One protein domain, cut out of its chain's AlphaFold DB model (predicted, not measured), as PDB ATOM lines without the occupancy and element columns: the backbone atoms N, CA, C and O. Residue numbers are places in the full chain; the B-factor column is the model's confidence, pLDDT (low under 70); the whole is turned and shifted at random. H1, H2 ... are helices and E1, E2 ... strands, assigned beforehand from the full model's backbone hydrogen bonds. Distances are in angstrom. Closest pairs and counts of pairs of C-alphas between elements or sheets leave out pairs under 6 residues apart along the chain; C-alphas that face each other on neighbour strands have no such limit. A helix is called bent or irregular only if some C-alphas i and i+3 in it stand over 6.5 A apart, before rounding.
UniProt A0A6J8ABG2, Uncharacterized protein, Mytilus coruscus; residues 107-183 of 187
ATOM      1  N   TYR A 107     137.911 167.966 116.029       49.69
ATOM      2  CA  TYR A 107     137.003 166.978 116.600       49.69
ATOM      3  C   TYR A 107     137.163 166.998 118.106       49.69
ATOM      4  O   TYR A 107     138.186 166.523 118.574       49.69
ATOM      5  N   ASN A 108     136.212 167.554 118.856       46.84
ATOM      6  CA  ASN A 108     136.206 167.401 120.310       46.84
ATOM      7  C   ASN A 108     135.466 166.112 120.654       46.84
ATOM      8  O   ASN A 108     134.241 166.073 120.574       46.84
ATOM      9  N   VAL A 109     136.216 165.074 121.003       51.41
ATOM     10  CA  VAL A 109     135.685 163.796 121.465       51.41
ATOM     11  C   VAL A 109     135.880 163.728 122.962       51.41
ATOM     12  O   VAL A 109     137.010 163.758 123.445       51.41
ATOM     13  N   THR A 110     134.785 163.659 123.703       49.28
ATOM     14  CA  THR A 110     134.852 163.361 125.126       49.28
ATOM     15  C   THR A 110     134.820 161.858 125.303       49.28
ATOM     16  O   THR A 110     133.905 161.202 124.815       49.28
ATOM     17  N   ALA A 111     135.823 161.331 125.994       56.12
ATOM     18  CA  ALA A 111     135.883 159.925 126.336       56.12
ATOM     19  C   ALA A 111     136.525 159.770 127.715       56.12
ATOM     20  O   ALA A 111     137.540 160.391 128.018       56.12
ATOM     21  N   ASP A 112     135.958 158.891 128.534       60.00
ATOM     22  CA  ASP A 112     136.602 158.346 129.733       60.00
ATOM     23  C   ASP A 112     137.669 157.290 129.374       60.00
ATOM     24  O   ASP A 112     138.325 156.721 130.249       60.00
ATOM     25  N   LYS A 113     137.823 157.005 128.073       69.81
ATOM     26  CA  LYS A 113     138.704 155.976 127.528       69.81
ATOM     27  C   LYS A 113     140.042 156.549 127.042       69.81
ATOM     28  O   LYS A 113     140.105 157.702 126.611       69.81
ATOM     29  N   PRO A 114     141.107 155.724 127.047       74.69
ATOM     30  CA  PRO A 114     142.370 156.036 126.386       74.69
ATOM     31  C   PRO A 114     142.191 156.458 124.925       74.69
ATOM     32  O   PRO A 114     141.286 155.988 124.231       74.69
ATOM     33  N   PHE A 115     143.096 157.314 124.446       77.56
ATOM     34  CA  PHE A 115     143.054 157.862 123.090       77.56
ATOM     35  C   PHE A 115     143.051 156.762 122.019       77.56
ATOM     36  O   PHE A 115     142.341 156.883 121.027       77.56
ATOM     37  N   GLU A 116     143.780 155.671 122.235       80.69
ATOM     38  CA  GLU A 116     143.897 154.543 121.310       80.69
ATOM     39  C   GLU A 116     142.546 153.847 121.078       80.69
ATOM     40  O   GLU A 116     142.236 153.429 119.959       80.69
ATOM     41  N   LEU A 117     141.707 153.763 122.117       80.06
ATOM     42  CA  LEU A 117     140.348 153.233 121.989       80.06
ATOM     43  C   LEU A 117     139.441 154.201 121.238       80.06
ATOM     44  O   LEU A 117     138.638 153.770 120.414       80.06
ATOM     45  N   VAL A 118     139.602 155.502 121.476       78.81
ATOM     46  CA  VAL A 118     138.856 156.543 120.762       78.81
ATOM     47  C   VAL A 118     139.224 156.567 119.275       78.81
ATOM     48  O   VAL A 118     138.331 156.604 118.433       78.81
ATOM     49  N   ASP A 119     140.515 156.495 118.938       83.31
ATOM     50  CA  ASP A 119     141.001 156.396 117.555       83.31
ATOM     51  C   ASP A 119     140.408 155.166 116.857       83.31
ATOM     52  O   ASP A 119     139.807 155.267 115.784       83.31
ATOM     53  N   THR A 120     140.482 154.007 117.516       84.12
ATOM     54  CA  THR A 120     139.917 152.760 116.988       84.12
ATOM     55  C   THR A 120     138.411 152.870 116.756       84.12
ATOM     56  O   THR A 120     137.929 152.485 115.690       84.12
ATOM     57  N   ALA A 121     137.668 153.432 117.714       83.56
ATOM     58  CA  ALA A 121     136.225 153.616 117.605       83.56
ATOM     59  C   ALA A 121     135.855 154.531 116.429       83.56
ATOM     60  O   ALA A 121     134.958 154.200 115.657       83.56
ATOM     61  N   ILE A 122     136.573 155.646 116.249       82.31
ATOM     62  CA  ILE A 122     136.368 156.592 115.139       82.31
ATOM     63  C   ILE A 122     136.588 155.911 113.789       82.31
ATOM     64  O   ILE A 122     135.751 156.030 112.893       82.31
ATOM     65  N   ARG A 123     137.700 155.182 113.641       84.50
ATOM     66  CA  ARG A 123     138.029 154.477 112.394       84.50
ATOM     67  C   ARG A 123     137.011 153.400 112.071       84.50
ATOM     68  O   ARG A 123     136.548 153.325 110.937       84.50
ATOM     69  N   HIS A 124     136.648 152.596 113.064       84.75
ATOM     70  CA  HIS A 124     135.677 151.526 112.885       84.75
ATOM     71  C   HIS A 124     134.298 152.082 112.512       84.75
ATOM     72  O   HIS A 124     133.660 151.604 111.575       84.75
ATOM     73  N   PHE A 125     133.859 153.136 113.202       85.12
ATOM     74  CA  PHE A 125     132.588 153.788 112.926       85.12
ATOM     75  C   PHE A 125     132.547 154.365 111.502       85.12
ATOM     76  O   PHE A 125     131.621 154.068 110.749       85.12
ATOM     77  N   ALA A 126     133.571 155.116 111.087       82.44
ATOM     78  CA  ALA A 126     133.638 155.654 109.727       82.44
ATOM     79  C   ALA A 126     133.669 154.541 108.666       82.44
ATOM     80  O   ALA A 126     132.938 154.611 107.677       82.44
ATOM     81  N   SER A 127     134.430 153.469 108.915       85.31
ATOM     82  CA  SER A 127     134.496 152.312 108.019       85.31
ATOM     83  C   SER A 127     133.145 151.613 107.873       85.31
ATOM     84  O   SER A 127     132.808 151.186 106.772       85.31
ATOM     85  N   SER A 128     132.350 151.521 108.945       84.31
ATOM     86  CA  SER A 128     130.998 150.938 108.886       84.31
ATOM     87  C   SER A 128     130.042 151.734 107.987       84.31
ATOM     88  O   SER A 128     129.085 151.182 107.454       84.31
ATOM     89  N   LYS A 129     130.347 153.017 107.762       83.06
ATOM     90  CA  LYS A 129     129.632 153.920 106.852       83.06
ATOM     91  C   LYS A 129     130.304 154.058 105.479       83.06
ATOM     92  O   LYS A 129     129.953 154.946 104.710       83.06
ATOM     93  N   GLY A 130     131.280 153.203 105.165       83.69
ATOM     94  CA  GLY A 130     131.980 153.203 103.878       83.69
ATOM     95  C   GLY A 130     133.035 154.302 103.712       83.69
ATOM     96  O   GLY A 130     133.533 154.488 102.606       83.69
ATOM     97  N   VAL A 131     133.410 155.007 104.784       80.88
ATOM     98  CA  VAL A 131     134.415 156.079 104.754       80.88
ATOM     99  C   VAL A 131     135.735 155.577 105.318       80.88
ATOM    100  O   VAL A 131     135.799 155.083 106.445       80.88
ATOM    101  N   ASN A 132     136.818 155.745 104.560       79.75
ATOM    102  CA  ASN A 132     138.138 155.331 105.016       79.75
ATOM    103  C   ASN A 132     138.917 156.498 105.643       79.75
ATOM    104  O   ASN A 132     139.248 157.484 104.981       79.75
ATOM    105  N   ILE A 133     139.272 156.339 106.917       79.25
ATOM    106  CA  ILE A 133     140.129 157.268 107.653       79.25
ATOM    107  C   ILE A 133     141.586 156.820 107.532       79.25
ATOM    108  O   ILE A 133     142.004 155.821 108.123       79.25
ATOM    109  N   THR A 134     142.387 157.602 106.815       74.50
ATOM    110  CA  THR A 134     143.806 157.297 106.574       74.50
ATOM    111  C   THR A 134     144.683 157.685 107.757       74.50
ATOM    112  O   THR A 134     145.678 157.022 108.049       74.50
ATOM    113  N   PHE A 135     144.305 158.729 108.493       73.62
ATOM    114  CA  PHE A 135     145.122 159.256 109.577       73.62
ATOM    115  C   PHE A 135     144.275 159.912 110.663       73.62
ATOM    116  O   PHE A 135     143.344 160.654 110.359       73.62
ATOM    117  N   VAL A 136     144.641 159.683 111.924       78.00
ATOM    118  CA  VAL A 136     144.069 160.350 113.096       78.00
ATOM    119  C   VAL A 136     145.217 160.858 113.954       78.00
ATOM    120  O   VAL A 136     146.140 160.114 114.279       78.00
ATOM    121  N   LYS A 137     145.172 162.136 114.319       75.44
ATOM    122  CA  LYS A 137     146.168 162.780 115.174       75.44
ATOM    123  C   LYS A 137     145.501 163.481 116.334       75.44
ATOM    124  O   LYS A 137     144.660 164.354 116.131       75.44
ATOM    125  N   LEU A 138     145.955 163.168 117.541       78.25
ATOM    126  CA  LEU A 138     145.646 163.952 118.724       78.25
ATOM    127  C   LEU A 138     146.331 165.322 118.630       78.25
ATOM    128  O   LEU A 138     147.552 165.415 118.525       78.25
ATOM    129  N   LEU A 139     145.537 166.389 118.642       70.94
ATOM    130  CA  LEU A 139     146.011 167.774 118.657       70.94
ATOM    131  C   LEU A 139     146.081 168.329 120.076       70.94
ATOM    132  O   LEU A 139     147.008 169.054 120.425       70.94
ATOM    133  N   THR A 140     145.077 168.044 120.898       70.06
ATOM    134  CA  THR A 140     145.006 168.570 122.263       70.06
ATOM    135  C   THR A 140     144.249 167.597 123.147       70.06
ATOM    136  O   THR A 140     143.239 167.046 122.731       70.06
ATOM    137  N   LYS A 141     144.704 167.416 124.384       72.12
ATOM    138  CA  LYS A 141     143.918 166.801 125.455       72.12
ATOM    139  C   LYS A 141     143.538 167.912 126.423       72.12
ATOM    140  O   LYS A 141     144.407 168.631 126.909       72.12
ATOM    141  N   ARG A 142     142.248 168.076 126.678       68.50
ATOM    142  CA  ARG A 142     141.720 168.946 127.728       68.50
ATOM    143  C   ARG A 142     141.089 168.064 128.785       68.50
ATOM    144  O   ARG A 142     140.497 167.045 128.460       68.50
ATOM    145  N   GLN A 143     141.219 168.459 130.039       66.44
ATOM    146  CA  GLN A 143     140.520 167.816 131.138       66.44
ATOM    147  C   GLN A 143     139.661 168.880 131.807       66.44
ATOM    148  O   GLN A 143     140.177 169.914 132.229       66.44
ATOM    149  N   TYR A 144     138.351 168.667 131.842       63.12
ATOM    150  CA  TYR A 144     137.408 169.577 132.479       63.12
ATOM    151  C   TYR A 144     136.589 168.808 133.503       63.12
ATOM    152  O   TYR A 144     135.847 167.920 133.106       63.12
ATOM    153  N   LYS A 145     136.705 169.147 134.795       60.16
ATOM    154  CA  LYS A 145     135.922 168.527 135.886       60.16
ATOM    155  C   LYS A 145     135.808 166.999 135.729       60.16
ATOM    156  O   LYS A 145     134.713 166.473 135.580       60.16
ATOM    157  N   ASP A 146     136.960 166.330 135.647       62.00
ATOM    158  CA  ASP A 146     137.091 164.863 135.522       62.00
ATOM    159  C   ASP A 146     136.730 164.250 134.163       62.00
ATOM    160  O   ASP A 146     136.813 163.041 133.973       62.00
ATOM    161  N   ILE A 147     136.430 165.087 133.175       62.28
ATOM    162  CA  ILE A 147     136.104 164.661 131.820       62.28
ATOM    163  C   ILE A 147     137.296 164.939 130.902       62.28
ATOM    164  O   ILE A 147     137.702 166.092 130.732       62.28
ATOM    165  N   ALA A 148     137.860 163.890 130.296       65.19
ATOM    166  CA  ALA A 148     138.874 164.036 129.258       65.19
ATOM    167  C   ALA A 148     138.208 164.302 127.899       65.19
ATOM    168  O   ALA A 148     137.412 163.511 127.398       65.19
ATOM    169  N   THR A 149     138.558 165.433 127.293       67.56
ATOM    170  CA  THR A 149     138.137 165.827 125.951       67.56
ATOM    171  C   THR A 149     139.360 165.900 125.051       67.56
ATOM    172  O   THR A 149     140.315 166.635 125.306       67.56
ATOM    173  N   TYR A 150     139.326 165.145 123.968       72.31
ATOM    174  CA  TYR A 150     140.367 165.076 122.963       72.31
ATOM    175  C   TYR A 150     139.986 165.935 121.775       72.31
ATOM    176  O   TYR A 150     138.874 165.847 121.282       72.31
ATOM    177  N   THR A 151     140.924 166.734 121.288       70.06
ATOM    178  CA  THR A 151     140.823 167.404 120.003       70.06
ATOM    179  C   THR A 151     141.605 166.608 118.974       70.06
ATOM    180  O   THR A 151     142.825 166.510 119.102       70.06
ATOM    181  N   LEU A 152     140.938 166.049 117.966       72.50
ATOM    182  CA  LEU A 152     141.568 165.207 116.948       72.50
ATOM    183  C   LEU A 152     141.567 165.885 115.574       72.50
ATOM    184  O   LEU A 152     140.697 166.704 115.268       72.50
ATOM    185  N   ARG A 153     142.546 165.529 114.740       71.31
ATOM    186  CA  ARG A 153     142.557 165.754 113.292       71.31
ATOM    187  C   ARG A 153     142.411 164.409 112.606       71.31
ATOM    188  O   ARG A 153     143.210 163.518 112.867       71.31
ATOM    189  N   VAL A 154     141.436 164.306 111.719       73.06
ATOM    190  CA  VAL A 154     141.168 163.111 110.925       73.06
ATOM    191  C   VAL A 154     141.414 163.458 109.463       73.06
ATOM    192  O   VAL A 154     140.966 164.511 109.010       73.06
ATOM    193  N   ASN A 155     142.128 162.601 108.741       71.56
ATOM    194  CA  ASN A 155     142.221 162.671 107.290       71.56
ATOM    195  C   ASN A 155     141.333 161.584 106.685       71.56
ATOM    196  O   ASN A 155     141.420 160.413 107.061       71.56
ATOM    197  N   ILE A 156     140.512 161.997 105.731       70.44
ATOM    198  CA  ILE A 156     139.613 161.150 104.952       70.44
ATOM    199  C   ILE A 156     140.094 161.202 103.495       70.44
ATOM    200  O   ILE A 156     140.770 162.159 103.107       70.44
ATOM    201  N   ASN A 157     139.809 160.175 102.696       70.69
ATOM    202  CA  ASN A 157     140.087 160.245 101.261       70.69
ATOM    203  C   ASN A 157     139.120 161.207 100.572       70.69
ATOM    204  O   ASN A 157     137.936 161.221 100.883       70.69
ATOM    205  N   GLU A 158     139.606 161.943  99.576       67.12
ATOM    206  CA  GLU A 158     138.809 162.948  98.861       67.12
ATOM    207  C   GLU A 158     137.526 162.370  98.245       67.12
ATOM    208  O   GLU A 158     136.459 162.970  98.337       67.12
ATOM    209  N   ARG A 159     137.597 161.143  97.717       76.69
ATOM    210  CA  ARG A 159     136.429 160.425  97.180       76.69
ATOM    211  C   ARG A 159     135.310 160.184  98.206       76.69
ATOM    212  O   ARG A 159     134.167 159.997  97.808       76.69
ATOM    213  N   ASP A 160     135.638 160.182  99.498       75.31
ATOM    214  CA  ASP A 160     134.705 159.905 100.591       75.31
ATOM    215  C   ASP A 160     134.186 161.218 101.230       75.31
ATOM    216  O   ASP A 160     133.337 161.173 102.119       75.31
ATOM    217  N   PHE A 161     134.654 162.401 100.788       74.19
ATOM    218  CA  PHE A 161     134.267 163.699 101.371       74.19
ATOM    219  C   PHE A 161     132.770 163.963 101.271       74.19
ATOM    220  O   PHE A 161     132.150 164.347 102.260       74.19
ATOM    221  N   ALA A 162     132.166 163.671 100.119       70.06
ATOM    222  CA  ALA A 162     130.738 163.883  99.912       70.06
ATOM    223  C   ALA A 162     129.865 163.067 100.883       70.06
ATOM    224  O   ALA A 162     128.773 163.508 101.233       70.06
ATOM    225  N   ALA A 163     130.334 161.900 101.337       74.00
ATOM    226  CA  ALA A 163     129.607 161.074 102.302       74.00
ATOM    227  C   ALA A 163     129.628 161.673 103.717       74.00
ATOM    228  O   ALA A 163     128.705 161.446 104.493       74.00
ATOM    229  N   VAL A 164     130.665 162.446 104.044       72.44
ATOM    230  CA  VAL A 164     130.821 163.094 105.352       72.44
ATOM    231  C   VAL A 164     130.198 164.488 105.364       72.44
ATOM    232  O   VAL A 164     129.586 164.864 106.357       72.44
ATOM    233  N   GLU A 165     130.320 165.244 104.268       69.19
ATOM    234  CA  GLU A 165     129.821 166.621 104.177       69.19
ATOM    235  C   GLU A 165     128.295 166.714 104.072       69.19
ATOM    236  O   GLU A 165     127.694 167.621 104.647       69.19
ATOM    237  N   ASN A 166     127.663 165.789 103.346       66.44
ATOM    238  CA  ASN A 166     126.224 165.856 103.072       66.44
ATOM    239  C   ASN A 166     125.354 165.220 104.163       66.44
ATOM    240  O   ASN A 166     124.134 165.373 104.135       66.44
ATOM    241  N   ASP A 167     125.956 164.499 105.109       68.62
ATOM    242  CA  ASP A 167     125.241 163.831 106.188       68.62
ATOM    243  C   ASP A 167     125.505 164.562 107.514       68.62
ATOM    244  O   ASP A 167     126.502 164.342 108.205       68.62
ATOM    245  N   ASP A 168     124.556 165.428 107.890       65.62
ATOM    246  CA  ASP A 168     124.509 166.121 109.189       65.62
ATOM    247  C   ASP A 168     124.589 165.149 110.389       65.62
ATOM    248  O   ASP A 168     124.885 165.570 111.514       65.62
ATOM    249  N   PHE A 169     124.334 163.857 110.153       68.25
ATOM    250  CA  PHE A 169     124.352 162.761 111.115       68.25
ATOM    251  C   PHE A 169     125.423 161.709 110.785       68.25
ATOM    252  O   PHE A 169     125.388 160.594 111.330       68.25
ATOM    253  N   PHE A 170     126.404 162.046 109.933       77.44
ATOM    254  CA  PHE A 170     127.502 161.136 109.627       77.44
ATOM    255  C   PHE A 170     128.200 160.755 110.921       77.44
ATOM    256  O   PHE A 170     128.337 159.575 111.214       77.44
ATOM    257  N   TRP A 171     128.576 161.736 111.734       76.31
ATOM    258  CA  TRP A 171     129.241 161.502 113.007       76.31
ATOM    259  C   TRP A 171     128.245 161.140 114.116       76.31
ATOM    260  O   TRP A 171     127.122 161.645 114.125       76.31
ATOM    261  N   PRO A 172     128.642 160.276 115.068       70.38
ATOM    262  CA  PRO A 172     127.762 159.877 116.151       70.38
ATOM    263  C   PRO A 172     127.488 161.055 117.093       70.38
ATOM    264  O   PRO A 172     128.291 161.985 117.212       70.38
ATOM    265  N   GLU A 173     126.352 161.007 117.790       68.44
ATOM    266  CA  GLU A 173     125.988 162.039 118.760       68.44
ATOM    267  C   GLU A 173     127.100 162.226 119.809       68.44
ATOM    268  O   GLU A 173     127.638 161.262 120.352       68.44
ATOM    269  N   GLY A 174     127.469 163.485 120.070       62.34
ATOM    270  CA  GLY A 174     128.590 163.846 120.943       62.34
ATOM    271  C   GLY A 174     129.916 164.091 120.212       62.34
ATOM    272  O   GLY A 174     130.784 164.762 120.772       62.34
ATOM    273  N   VAL A 175     130.057 163.657 118.951       65.12
ATOM    274  CA  VAL A 175     131.207 163.996 118.098       65.12
ATOM    275  C   VAL A 175     130.910 165.257 117.294       65.12
ATOM    276  O   VAL A 175     130.049 165.286 116.417       65.12
ATOM    277  N   TYR A 176     131.665 166.319 117.571       63.88
ATOM    278  CA  TYR A 176     131.619 167.554 116.787       63.88
ATOM    279  C   TYR A 176     132.627 167.509 115.656       63.88
ATOM    280  O   TYR A 176     133.783 167.174 115.890       63.88
ATOM    281  N   TRP A 177     132.214 167.915 114.460       65.00
ATOM    282  CA  TRP A 177     133.066 167.957 113.277       65.00
ATOM    283  C   TRP A 177     132.841 169.249 112.485       65.00
ATOM    284  O   TRP A 177     131.858 169.961 112.705       65.00
ATOM    285  N   ARG A 178     133.819 169.603 111.649       62.88
ATOM    286  CA  ARG A 178     133.842 170.774 110.750       62.88
ATOM    287  C   ARG A 178     135.114 170.705 109.884       62.88
ATOM    288  O   ARG A 178     136.001 169.973 110.303       62.88
ATOM    289  N   ASP A 179     135.218 171.427 108.759       58.94
ATOM    290  CA  ASP A 179     136.290 171.286 107.733       58.94
ATOM    291  C   ASP A 179     137.593 172.073 107.959       58.94
ATOM    292  O   ASP A 179     137.625 173.118 108.622       58.94
ATOM    293  N   TYR A 180     138.712 171.590 107.375       55.41
ATOM    294  CA  TYR A 180     140.048 172.170 107.623       55.41
ATOM    295  C   TYR A 180     140.333 173.133 106.522       55.41
ATOM    296  O   TYR A 180     140.647 172.737 105.406       55.41
ATOM    297  N   ILE A 181     140.281 174.407 106.869       57.47
ATOM    298  CA  ILE A 181     140.726 175.458 105.981       57.47
ATOM    299  C   ILE A 181     142.141 175.817 106.441       57.47
ATOM    300  O   ILE A 181     142.291 176.383 107.530       57.47
ATOM    301  N   PRO A 182     143.191 175.458 105.675       51.91
ATOM    302  CA  PRO A 182     144.540 175.923 105.960       51.91
ATOM    303  C   PRO A 182     144.533 177.454 106.001       51.91
ATOM    304  O   PRO A 182     143.874 178.087 105.176       51.91
ATOM    305  N   GLN A 183     145.286 178.055 106.922       56.06
ATOM    306  CA  GLN A 183     145.311 179.515 107.115       56.06
ATOM    307  C   GLN A 183     145.841 180.316 105.906       56.06
ATOM    308  O   GLN A 183     145.807 181.539 105.934       56.06
TER     309      GLN A 183
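What this domain is: This is residues 107 to 183 of the 187 residues of an uncharacterized protein of Mytilus coruscus (UniProt A0A6J8ABG2). What shape do these atoms make? A long, bent hairpin of E2 and E3, with short E1 beside E3, makes a sheet with H1 slantwise over one face; H2 follows at the end of E3, and of the unnamed residues 166 to 183 after it, the first part folds back towards E1 while the last, 177 to 183, runs out away from the body as a tail. What is it built of? The 77 printed residues include, in order, E1, H1, E2, E3 and H2, of mixed class, with an antiparallel sheet ordered E1, E3, E2. How large is it? It is compact, with a radius of gyration of the C-alphas of 12.5 A and spans of 38 by 32 by 21 A.

Where its parts are: Where does the printed part begin? E1, residues 107 to 110, begins at C-alpha 107 (137.003, 166.978, 116.600), and H1, residues 115 to 128, is 19.9 A long. What follows? E2, residues 133 to 144, is 27.8 A long and bends by 54 degrees at residue 139; E3, residues 147 to 156, is 27.3 A long. Where does the last element end? H2, residues 158 to 165, ends at C-alpha 165 (129.821, 166.621, 104.177); it is irregular, with C-alphas 159 and 162 7.2 A apart.

How they stand to each other: How do the strands pair? E1 and E3 are antiparallel at 146 degrees, with N 109 and O 150 2.8 A apart. E3 and E2, a hairpin, are antiparallel at 160 degrees, with N 151 and O 140 2.7 A apart. Where are the helices? H1 is on the sheet at a height of 6.9 A, over E3 and slantwise to it at 46 degrees on the local plane; its closest C-alphas to E2 are Arg 123 and Ile 133, 5.9 A. E1, H1 and E2 form a split strand-helix-strand unit, E3 between its strands, with a right-handed crossover. H2 is not on the sheet and is apart from H1. Are the helix backbones in range? Every O i to N i+4 pair is within hydrogen-bond range in H1; H2 has 1 of 4, and 3 of 5 O i to N i+3 pairs.

The domain as a whole: How far does it reach? The two C-alphas farthest apart, of Lys 145 and Arg 159, are 39.5 A apart. Is it continuous? The printed part has no cut, and the four links between named elements are tight. Where is confidence low? The mean pLDDT of the printed part is 70.7, and 32 residues are under 70, among them 107 to 113, 142 to 149 and 173 to 183.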